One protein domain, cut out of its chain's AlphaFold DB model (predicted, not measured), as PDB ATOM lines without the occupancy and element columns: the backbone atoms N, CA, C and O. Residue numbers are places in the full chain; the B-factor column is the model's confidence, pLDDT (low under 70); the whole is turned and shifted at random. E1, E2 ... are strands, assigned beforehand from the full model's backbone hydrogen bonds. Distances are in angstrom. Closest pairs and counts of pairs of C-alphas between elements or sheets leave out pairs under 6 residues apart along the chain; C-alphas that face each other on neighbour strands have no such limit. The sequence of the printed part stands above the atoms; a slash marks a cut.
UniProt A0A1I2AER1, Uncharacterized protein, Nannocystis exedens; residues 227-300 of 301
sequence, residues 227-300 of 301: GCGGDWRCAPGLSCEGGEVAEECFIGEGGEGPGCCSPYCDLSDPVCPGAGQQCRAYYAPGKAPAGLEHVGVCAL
ATOM      1  N   GLY A 227     -26.433  16.912 -19.995       91.12
ATOM      2  CA  GLY A 227     -26.446  16.787 -18.543       91.12
ATOM      3  C   GLY A 227     -25.453  15.741 -18.034       91.12
ATOM      4  O   GLY A 227     -25.334  14.666 -18.616       91.12
ATOM      5  N   CYS A 228     -24.775  16.019 -16.925       91.19
ATOM      6  CA  CYS A 228     -23.742  15.152 -16.362       91.19
ATOM      7  C   CYS A 228     -23.786  15.120 -14.828       91.19
ATOM      8  O   CYS A 228     -24.284  16.038 -14.165       91.19
ATOM      9  N   GLY A 229     -23.257  14.030 -14.268       87.38
ATOM     10  CA  GLY A 229     -23.146  13.798 -12.824       87.38
ATOM     11  C   GLY A 229     -21.708  13.814 -12.290       87.38
ATOM     12  O   GLY A 229     -21.513  13.581 -11.100       87.38
ATOM     13  N   GLY A 230     -20.721  14.048 -13.157       86.88
ATOM     14  CA  GLY A 230     -19.289  14.122 -12.855       86.88
ATOM     15  C   GLY A 230     -18.452  14.118 -14.139       86.88
ATOM     16  O   GLY A 230     -18.974  13.761 -15.194       86.88
ATOM     17  N   ASP A 231     -17.175  14.503 -14.057       87.50
ATOM     18  CA  ASP A 231     -16.295  14.705 -15.227       87.50
ATOM     19  C   ASP A 231     -16.163  13.457 -16.105       87.50
ATOM     20  O   ASP A 231     -16.230  13.532 -17.325       87.50
ATOM     21  N   TRP A 232     -16.097  12.280 -15.480       82.50
ATOM     22  CA  TRP A 232     -16.069  10.967 -16.136       82.50
ATOM     23  C   TRP A 232     -17.289  10.657 -17.022       82.50
ATOM     24  O   TRP A 232     -17.263   9.689 -17.777       82.50
ATOM     25  N   ARG A 233     -18.374  11.438 -16.923       88.38
ATOM     26  CA  ARG A 233     -19.538  11.331 -17.816       88.38
ATOM     27  C   ARG A 233     -19.404  12.174 -19.068       88.38
ATOM     28  O   ARG A 233     -20.227  12.016 -19.956       88.38
ATOM     29  N   CYS A 234     -18.450  13.089 -19.134       91.69
ATOM     30  CA  CYS A 234     -18.302  13.993 -20.256       91.69
ATOM     31  C   CYS A 234     -17.296  13.453 -21.273       91.69
ATOM     32  O   CYS A 234     -16.359  12.740 -20.923       91.69
ATOM     33  N   ALA A 235     -17.515  13.776 -22.548       92.19
ATOM     34  CA  ALA A 235     -16.574  13.440 -23.610       92.19
ATOM     35  C   ALA A 235     -15.188  14.080 -23.380       92.19
ATOM     36  O   ALA A 235     -15.113  15.127 -22.732       92.19
ATOM     37  N   PRO A 236     -14.112  13.499 -23.950       92.38
ATOM     38  CA  PRO A 236     -12.759  14.039 -23.832       92.38
ATOM     39  C   PRO A 236     -12.694  15.544 -24.126       92.38
ATOM     40  O   PRO A 236     -13.263  16.024 -25.113       92.38
ATOM     41  N   GLY A 237     -12.004  16.294 -23.264       93.62
ATOM     42  CA  GLY A 237     -11.885  17.755 -23.349       93.62
ATOM     43  C   GLY A 237     -13.056  18.544 -22.745       93.62
ATOM     44  O   GLY A 237     -13.095  19.771 -22.875       93.62
ATOM     45  N   LEU A 238     -14.003  17.874 -22.082       94.69
ATOM     46  CA  LEU A 238     -15.134  18.502 -21.400       94.69
ATOM     47  C   LEU A 238     -15.105  18.219 -19.885       94.69
ATOM     48  O   LEU A 238     -14.842  17.103 -19.452       94.69
ATOM     49  N   SER A 239     -15.450  19.235 -19.100       93.81
ATOM     50  CA  SER A 239     -15.639  19.211 -17.644       93.81
ATOM     51  C   SER A 239     -17.128  19.160 -17.310       93.81
ATOM     52  O   SER A 239     -17.936  19.809 -17.982       93.81
ATOM     53  N   CYS A 240     -17.519  18.439 -16.264       93.69
ATOM     54  CA  CYS A 240     -18.886  18.457 -15.763       93.69
ATOM     55  C   CYS A 240     -19.093  19.632 -14.805       93.69
ATOM     56  O   CYS A 240     -18.817  19.556 -13.608       93.69
ATOM     57  N   GLU A 241     -19.641  20.718 -15.335       93.81
ATOM     58  CA  GLU A 241     -19.850  21.958 -14.594       93.81
ATOM     59  C   GLU A 241     -21.296  22.104 -14.114       93.81
ATOM     60  O   GLU A 241     -22.191  21.404 -14.578       93.81
ATOM     61  N   GLY A 242     -21.556  23.038 -13.194       90.94
ATOM     62  CA  GLY A 242     -22.911  23.318 -12.700       90.94
ATOM     63  C   GLY A 242     -23.913  23.674 -13.811       90.94
ATOM     64  O   GLY A 242     -23.542  24.141 -14.886       90.94
ATOM     65  N   GLY A 243     -25.210  23.484 -13.555       86.56
ATOM     66  CA  GLY A 243     -26.282  23.710 -14.538       86.56
ATOM     67  C   GLY A 243     -26.380  25.127 -15.115       86.56
ATOM     68  O   GLY A 243     -26.996  25.355 -16.151       86.56
ATOM     69  N   GLU A 244     -25.772  26.095 -14.447       88.19
ATOM     70  CA  GLU A 244     -25.657  27.489 -14.857       88.19
ATOM     71  C   GLU A 244     -24.442  27.775 -15.757       88.19
ATOM     72  O   GLU A 244     -24.169  28.935 -16.068       88.19
ATOM     73  N   VAL A 245     -23.694  26.749 -16.175       91.81
ATOM     74  CA  VAL A 245     -22.467  26.915 -16.970       91.81
ATOM     75  C   VAL A 245     -22.721  27.475 -18.375       91.81
ATOM     76  O   VAL A 245     -21.848  28.140 -18.939       91.81
ATOM     77  N   ALA A 246     -23.902  27.236 -18.949       92.19
ATOM     78  CA  ALA A 246     -24.262  27.636 -20.309       92.19
ATOM     79  C   ALA A 246     -25.773  27.882 -20.434       92.19
ATOM     80  O   ALA A 246     -26.563  27.237 -19.747       92.19
ATOM     81  N   GLU A 247     -26.190  28.759 -21.353       91.19
ATOM     82  CA  GLU A 247     -27.617  28.914 -21.693       91.19
ATOM     83  C   GLU A 247     -28.166  27.665 -22.402       91.19
ATOM     84  O   GLU A 247     -29.353  27.354 -22.322       91.19
ATOM     85  N   GLU A 248     -27.283  26.943 -23.088       91.50
ATOM     86  CA  GLU A 248     -27.543  25.701 -23.804       91.50
ATOM     87  C   GLU A 248     -27.602  24.477 -22.885       91.50
ATOM     88  O   GLU A 248     -27.970  23.396 -23.346       91.50
ATOM     89  N   CYS A 249     -27.249  24.633 -21.604       90.00
ATOM     90  CA  CYS A 249     -27.261  23.536 -20.649       90.00
ATOM     91  C   CYS A 249     -28.679  22.981 -20.485       90.00
ATOM     92  O   CYS A 249     -29.597  23.659 -20.011       90.00
ATOM     93  N   PHE A 250     -28.859  21.718 -20.872       77.31
ATOM     94  CA  PHE A 250     -30.148  21.047 -20.815       77.31
ATOM     95  C   PHE A 250     -30.154  19.951 -19.750       77.31
ATOM     96  O   PHE A 250     -29.908  18.775 -20.019       77.31
ATOM     97  N   ILE A 251     -30.538  20.329 -18.531       74.69
ATOM     98  CA  ILE A 251     -30.863  19.384 -17.457       74.69
ATOM     99  C   ILE A 251     -32.314  18.920 -17.660       74.69
ATOM    100  O   ILE A 251     -33.245  19.372 -16.994       74.69
ATOM    101  N   GLY A 252     -32.544  18.098 -18.685       61.38
ATOM    102  CA  GLY A 252     -33.873  17.562 -18.997       61.38
ATOM    103  C   GLY A 252     -34.336  16.464 -18.036       61.38
ATOM    104  O   GLY A 252     -33.546  15.921 -17.264       61.38
ATOM    105  N   GLU A 253     -35.612  16.064 -18.138       51.50
ATOM    106  CA  GLU A 253     -36.097  14.805 -17.548       51.50
ATOM    107  C   GLU A 253     -35.406  13.624 -18.253       51.50
ATOM    108  O   GLU A 253     -35.856  13.147 -19.293       51.50
ATOM    109  N   GLY A 254     -34.255  13.218 -17.717       54.88
ATOM    110  CA  GLY A 254     -33.348  12.237 -18.318       54.88
ATOM    111  C   GLY A 254     -31.874  12.656 -18.327       54.88
ATOM    112  O   GLY A 254     -31.039  11.830 -18.673       54.88
ATOM    113  N   GLY A 255     -31.542  13.896 -17.944       60.84
ATOM    114  CA  GLY A 255     -30.154  14.325 -17.754       60.84
ATOM    115  C   GLY A 255     -29.495  13.576 -16.594       60.84
ATOM    116  O   GLY A 255     -30.102  13.397 -15.537       60.84
ATOM    117  N   GLU A 256     -28.251  13.134 -16.783       64.31
ATOM    118  CA  GLU A 256     -27.529  12.273 -15.835       64.31
ATOM    119  C   GLU A 256     -26.922  13.023 -14.631       64.31
ATOM    120  O   GLU A 256     -25.918  12.593 -14.068       64.31
ATOM    121  N   GLY A 257     -27.520  14.135 -14.199       73.25
ATOM    122  CA  GLY A 257     -27.075  14.874 -13.018       73.25
ATOM    123  C   GLY A 257     -27.424  16.363 -13.049       73.25
ATOM    124  O   GLY A 257     -28.134  16.814 -13.947       73.25
ATOM    125  N   PRO A 258     -26.986  17.127 -12.029       83.75
ATOM    126  CA  PRO A 258     -27.295  18.550 -11.891       83.75
ATOM    127  C   PRO A 258     -26.377  19.469 -12.715       83.75
ATOM    128  O   PRO A 258     -26.523  20.687 -12.616       83.75
ATOM    129  N   GLY A 259     -25.413  18.913 -13.453       91.50
ATOM    130  CA  GLY A 259     -24.439  19.664 -14.240       91.50
ATOM    131  C   GLY A 259     -24.610  19.495 -15.746       91.50
ATOM    132  O   GLY A 259     -25.450  18.709 -16.185       91.50
ATOM    133  N   CYS A 260     -23.795  20.203 -16.525       93.75
ATOM    134  CA  CYS A 260     -23.649  20.037 -17.968       93.75
ATOM    135  C   CYS A 260     -22.179  19.981 -18.382       93.75
ATOM    136  O   CYS A 260     -21.338  20.688 -17.823       93.75
ATOM    137  N   CYS A 261     -21.887  19.189 -19.411       94.81
ATOM    138  CA  CYS A 261     -20.546  19.104 -19.969       94.81
ATOM    139  C   CYS A 261     -20.168  20.417 -20.667       94.81
ATOM    140  O   CYS A 261     -20.807  20.825 -21.642       94.81
ATOM    141  N   SER A 262     -19.123  21.077 -20.179       96.00
ATOM    142  CA  SER A 262     -18.605  22.342 -20.697       96.00
ATOM    143  C   SER A 262     -17.135  22.191 -21.083       96.00
ATOM    144  O   SER A 262     -16.409  21.476 -20.398       96.00
ATOM    145  N   PRO A 263     -16.654  22.818 -22.164       96.81
ATOM    146  CA  PRO A 263     -15.307  22.564 -22.642       96.81
ATOM    147  C   PRO A 263     -14.259  23.239 -21.764       96.81
ATOM    148  O   PRO A 263     -14.456  24.365 -21.287       96.81
ATOM    149  N   TYR A 264     -13.116  22.571 -21.624       97.62
ATOM    150  CA  TYR A 264     -11.889  23.251 -21.231       97.62
ATOM    151  C   TYR A 264     -11.485  24.256 -22.321       97.62
ATOM    152  O   TYR A 264     -11.810  24.100 -23.500       97.62
ATOM    153  N   CYS A 265     -10.794  25.321 -21.930       97.88
ATOM    154  CA  CYS A 265     -10.336  26.374 -22.833       97.88
ATOM    155  C   CYS A 265      -8.951  26.891 -22.426       97.88
ATOM    156  O   CYS A 265      -8.601  26.865 -21.249       97.88
ATOM    157  N   ASP A 266      -8.168  27.384 -23.388       97.69
ATOM    158  CA  ASP A 266      -6.883  28.036 -23.112       97.69
ATOM    159  C   ASP A 266      -7.119  29.492 -22.680       97.69
ATOM    160  O   ASP A 266      -7.696  30.293 -23.413       97.69
ATOM    161  N   LEU A 267      -6.651  29.865 -21.491       97.19
ATOM    162  CA  LEU A 267      -6.740  31.233 -20.971       97.19
ATOM    163  C   LEU A 267      -5.951  32.251 -21.809       97.19
ATOM    164  O   LEU A 267      -6.249  33.448 -21.767       97.19
ATOM    165  N   SER A 268      -4.944  31.794 -22.551       96.31
ATOM    166  CA  SER A 268      -4.105  32.611 -23.432       96.31
ATOM    167  C   SER A 268      -4.733  32.828 -24.811       96.31
ATOM    168  O   SER A 268      -4.434  33.840 -25.450       96.31
ATOM    169  N   ASP A 269      -5.612  31.923 -25.250       96.38
ATOM    170  CA  ASP A 269      -6.376  32.014 -26.503       96.38
ATOM    171  C   ASP A 269      -7.837  31.566 -26.281       96.38
ATOM    172  O   ASP A 269      -8.249  30.479 -26.696       96.38
ATOM    173  N   PRO A 270      -8.637  32.376 -25.560       94.69
ATOM    174  CA  PRO A 270      -9.920  31.934 -25.031       94.69
ATOM    175  C   PRO A 270     -10.973  31.772 -26.129       94.69
ATOM    176  O   PRO A 270     -11.433  32.748 -26.730       94.69
ATOM    177  N   VAL A 271     -11.431  30.533 -26.316       95.50
ATOM    178  CA  VAL A 271     -12.518  30.168 -27.233       95.50
ATOM    179  C   VAL A 271     -13.565  29.351 -26.484       95.50
ATOM    180  O   VAL A 271     -13.287  28.241 -26.044       95.50
ATOM    181  N   CYS A 272     -14.785  29.887 -26.375       97.06
ATOM    182  CA  CYS A 272     -15.928  29.190 -25.785       97.06
ATOM    183  C   CYS A 272     -17.097  29.118 -26.774       97.06
ATOM    184  O   CYS A 272     -17.470  30.151 -27.337       97.06
ATOM    185  N   PRO A 273     -17.679  27.927 -27.010       95.81
ATOM    186  CA  PRO A 273     -18.733  27.750 -28.003       95.81
ATOM    187  C   PRO A 273     -20.121  28.189 -27.516       95.81
ATOM    188  O   PRO A 273     -20.972  28.481 -28.357       95.81
ATOM    189  N   GLY A 274     -20.365  28.226 -26.202       94.62
ATOM    190  CA  GLY A 274     -21.668  28.583 -25.634       94.62
ATOM    191  C   GLY A 274     -21.933  30.085 -25.643       94.62
ATOM    192  O   GLY A 274     -21.022  30.910 -25.499       94.62
ATOM    193  N   ALA A 275     -23.200  30.459 -25.796       94.88
ATOM    194  CA  ALA A 275     -23.625  31.847 -25.831       94.88
ATOM    195  C   ALA A 275     -23.287  32.559 -24.514       94.88
ATOM    196  O   ALA A 275     -23.708  32.162 -23.433       94.88
ATOM    197  N   GLY A 276     -22.504  33.639 -24.605       93.62
ATOM    198  CA  GLY A 276     -22.139  34.459 -23.447       93.62
ATOM    199  C   GLY A 276     -21.112  33.830 -22.499       93.62
ATOM    200  O   GLY A 276     -20.752  34.478 -21.514       93.62
ATOM    201  N   GLN A 277     -20.612  32.624 -22.793       96.94
ATOM    202  CA  GLN A 277     -19.561  31.997 -22.000       96.94
ATOM    203  C   GLN A 277     -18.242  32.772 -22.093       96.94
ATOM    204  O   GLN A 277     -17.911  33.395 -23.106       96.94
ATOM    205  N   GLN A 278     -17.472  32.704 -21.015       97.00
ATOM    206  CA  GLN A 278     -16.107  33.197 -20.927       97.00
ATOM    207  C   GLN A 278     -15.202  32.066 -20.457       97.00
ATOM    208  O   GLN A 278     -15.612  31.230 -19.650       97.00
ATOM    209  N   CYS A 279     -13.962  32.072 -20.938       97.88
ATOM    210  CA  CYS A 279     -12.948  31.165 -20.432       97.88
ATOM    211  C   CYS A 279     -12.488  31.655 -19.059       97.88
ATOM    212  O   CYS A 279     -11.921  32.745 -18.937       97.88
ATOM    213  N   ARG A 280     -12.779  30.882 -18.016       96.25
ATOM    214  CA  ARG A 280     -12.398  31.193 -16.637       96.25
ATOM    215  C   ARG A 280     -11.318  30.243 -16.176       96.25
ATOM    216  O   ARG A 280     -11.345  29.080 -16.545       96.25
ATOM    217  N   ALA A 281     -10.398  30.729 -15.348       95.88
ATOM    218  CA  ALA A 281      -9.348  29.882 -14.797       95.88
ATOM    219  C   ALA A 281      -9.960  28.689 -14.056       95.88
ATOM    220  O   ALA A 281     -10.826  28.886 -13.200       95.88
ATOM    221  N   TYR A 282      -9.509  27.482 -14.402       94.69
ATOM    222  CA  TYR A 282      -9.988  26.255 -13.774       94.69
ATOM    223  C   TYR A 282      -9.470  26.162 -12.335       94.69
ATOM    224  O   TYR A 282     -10.212  25.910 -11.386       94.69
ATOM    225  N   TYR A 283      -8.190  26.490 -12.151       93.38
ATOM    226  CA  TYR A 283      -7.548  26.514 -10.846       93.38
ATOM    227  C   TYR A 283      -7.646  27.880 -10.166       93.38
ATOM    228  O   TYR A 283      -7.578  28.945 -10.788       93.38
ATOM    229  N   ALA A 284      -7.699  27.858  -8.833       92.94
ATOM    230  CA  ALA A 284      -7.532  29.066  -8.035       92.94
ATOM    231  C   ALA A 284      -6.132  29.695  -8.250       92.94
ATOM    232  O   ALA A 284      -5.168  28.986  -8.552       92.94
ATOM    233  N   PRO A 285      -5.969  31.018  -8.043       92.62
ATOM    234  CA  PRO A 285      -4.689  31.692  -8.257       92.62
ATOM    235  C   PRO A 285      -3.523  31.032  -7.504       92.62
ATOM    236  O   PRO A 285      -3.546  30.915  -6.277       92.62
ATOM    237  N   GLY A 286      -2.491  30.622  -8.248       91.25
ATOM    238  CA  GLY A 286      -1.300  29.955  -7.708       91.25
ATOM    239  C   GLY A 286      -1.530  28.519  -7.225       91.25
ATOM    240  O   GLY A 286      -0.746  28.032  -6.412       91.25
ATOM    241  N   LYS A 287      -2.622  27.875  -7.658       92.50
ATOM    242  CA  LYS A 287      -2.957  26.478  -7.338       92.50
ATOM    243  C   LYS A 287      -2.906  25.528  -8.526       92.50
ATOM    244  O   LYS A 287      -3.022  24.333  -8.298       92.50
ATOM    245  N   ALA A 288      -2.733  26.043  -9.739       91.44
ATOM    246  CA  ALA A 288      -2.506  25.204 -10.902       91.44
ATOM    247  C   ALA A 288      -1.196  24.410 -10.736       91.44
ATOM    248  O   ALA A 288      -0.193  25.000 -10.303       91.44
ATOM    249  N   PRO A 289      -1.201  23.108 -11.060       89.44
ATOM    250  CA  PRO A 289       0.010  22.336 -11.290       89.44
ATOM    251  C   PRO A 289       0.892  22.997 -12.351       89.44
ATOM    252  O   PRO A 289       0.415  23.748 -13.208       89.44
ATOM    253  N   ALA A 290       2.194  22.728 -12.270       89.12
ATOM    254  CA  ALA A 290       3.151  23.298 -13.205       89.12
ATOM    255  C   ALA A 290       2.846  22.816 -14.627       89.12
ATOM    256  O   ALA A 290       2.815  21.616 -14.875       89.12
ATOM    257  N   GLY A 291       2.663  23.752 -15.555       90.25
ATOM    258  CA  GLY A 291       2.324  23.444 -16.938       90.25
ATOM    259  C   GLY A 291       0.828  23.390 -17.227       90.25
ATOM    260  O   GLY A 291       0.503  23.234 -18.392       90.25
ATOM    261  N   LEU A 292      -0.056  23.562 -16.233       94.12
ATOM    262  CA  LEU A 292      -1.518  23.630 -16.405       94.12
ATOM    263  C   LEU A 292      -2.101  25.011 -16.053       94.12
ATOM    264  O   LEU A 292      -3.315  25.184 -15.921       94.12
ATOM    265  N   GLU A 293      -1.255  26.034 -15.894       95.12
ATOM    266  CA  GLU A 293      -1.686  27.396 -15.553       95.12
ATOM    267  C   GLU A 293      -2.543  28.058 -16.642       95.12
ATOM    268  O   GLU A 293      -3.232  29.042 -16.365       95.12
ATOM    269  N   HIS A 294      -2.478  27.550 -17.872       95.69
ATOM    270  CA  HIS A 294      -3.256  27.997 -19.028       95.69
ATOM    271  C   HIS A 294      -4.649  27.367 -19.092       95.69
ATOM    272  O   HIS A 294      -5.480  27.857 -19.855       95.69
ATOM    273  N   VAL A 295      -4.931  26.331 -18.300       97.31
ATOM    274  CA  VAL A 295      -6.209  25.619 -18.355       97.31
ATOM    275  C   VAL A 295      -7.321  26.446 -17.707       97.31
ATOM    276  O   VAL A 295      -7.285  26.831 -16.531       97.31
ATOM    277  N   GLY A 296      -8.353  26.701 -18.497       97.12
ATOM    278  CA  GLY A 296      -9.626  27.249 -18.074       97.12
ATOM    279  C   GLY A 296     -10.791  26.321 -18.392       97.12
ATOM    280  O   GLY A 296     -10.637  25.300 -19.057       97.12
ATOM    281  N   VAL A 297     -11.976  26.714 -17.941       97.12
ATOM    282  CA  VAL A 297     -13.251  26.108 -18.318       97.12
ATOM    283  C   VAL A 297     -14.212  27.186 -18.802       97.12
ATOM    284  O   VAL A 297     -14.257  28.304 -18.271       97.12
ATOM    285  N   CYS A 298     -14.967  26.871 -19.845       97.88
ATOM    286  CA  CYS A 298     -15.985  27.762 -20.369       97.88
ATOM    287  C   CYS A 298     -17.189  27.804 -19.433       97.88
ATOM    288  O   CYS A 298     -17.780  26.774 -19.129       97.88
ATOM    289  N   ALA A 299     -17.577  28.996 -18.989       96.25
ATOM    290  CA  ALA A 299     -18.752  29.182 -18.143       96.25
ATOM    291  C   ALA A 299     -19.360  30.578 -18.328       96.25
ATOM    292  O   ALA A 299     -18.669  31.518 -18.727       96.25
ATOM    293  N   LEU A 300     -20.649  30.735 -18.014       95.00
ATOM    294  CA  LEU A 300     -21.294  32.050 -17.958       95.00
ATOM    295  C   LEU A 300     -20.669  32.954 -16.876       95.00
ATOM    296  O   LEU A 300     -20.193  32.412 -15.882       95.00
TER     297      LEU A 300
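Overview. This is residues 227 to 300 of the 301 residues of an uncharacterized protein of Nannocystis exedens (UniProt A0A1I2AER1). With little regular structure, the model is long loops around a small, strongly twisted sheet of four strands; residues 243 to 258 loop out toward one end and residues 286 to 291 stick out at the other. The printed part has 74 residues, 22 of them in strands E1 to E4, sheet order E1 E2 E4 E3, antiparallel, all strand. It is compact, radius of gyration of the C-alphas 12.4 A, spanning 40 by 24 by 19 A.

Along the chain. E1, residues 238 to 242, begins at C-alpha 238 (-15.134, 18.502, -21.400). E2, residues 259 to 266, is 21.4 A long. E3 is residues 278 to 281. E4, residues 295 to 299, ends at C-alpha 299 (-18.752, 29.182, -18.143).

Arrangement. Within hydrogen-bond range are N 239 and O 262, 2.8 A, in hairpin E1 and E2; N 265 and O 296, 2.9 A, between E2 and E4; and N 297 and O 280, 2.8 A, in hairpin E3 and E4. Edge strands E1 and E3 are apart.

Size, cuts and confidence. The C-alphas farthest apart, Glu 253 and Ala 290, are 40.4 A apart. The printed part has no cut; the three links are long. Residues 252 to 256 have pLDDT under 70.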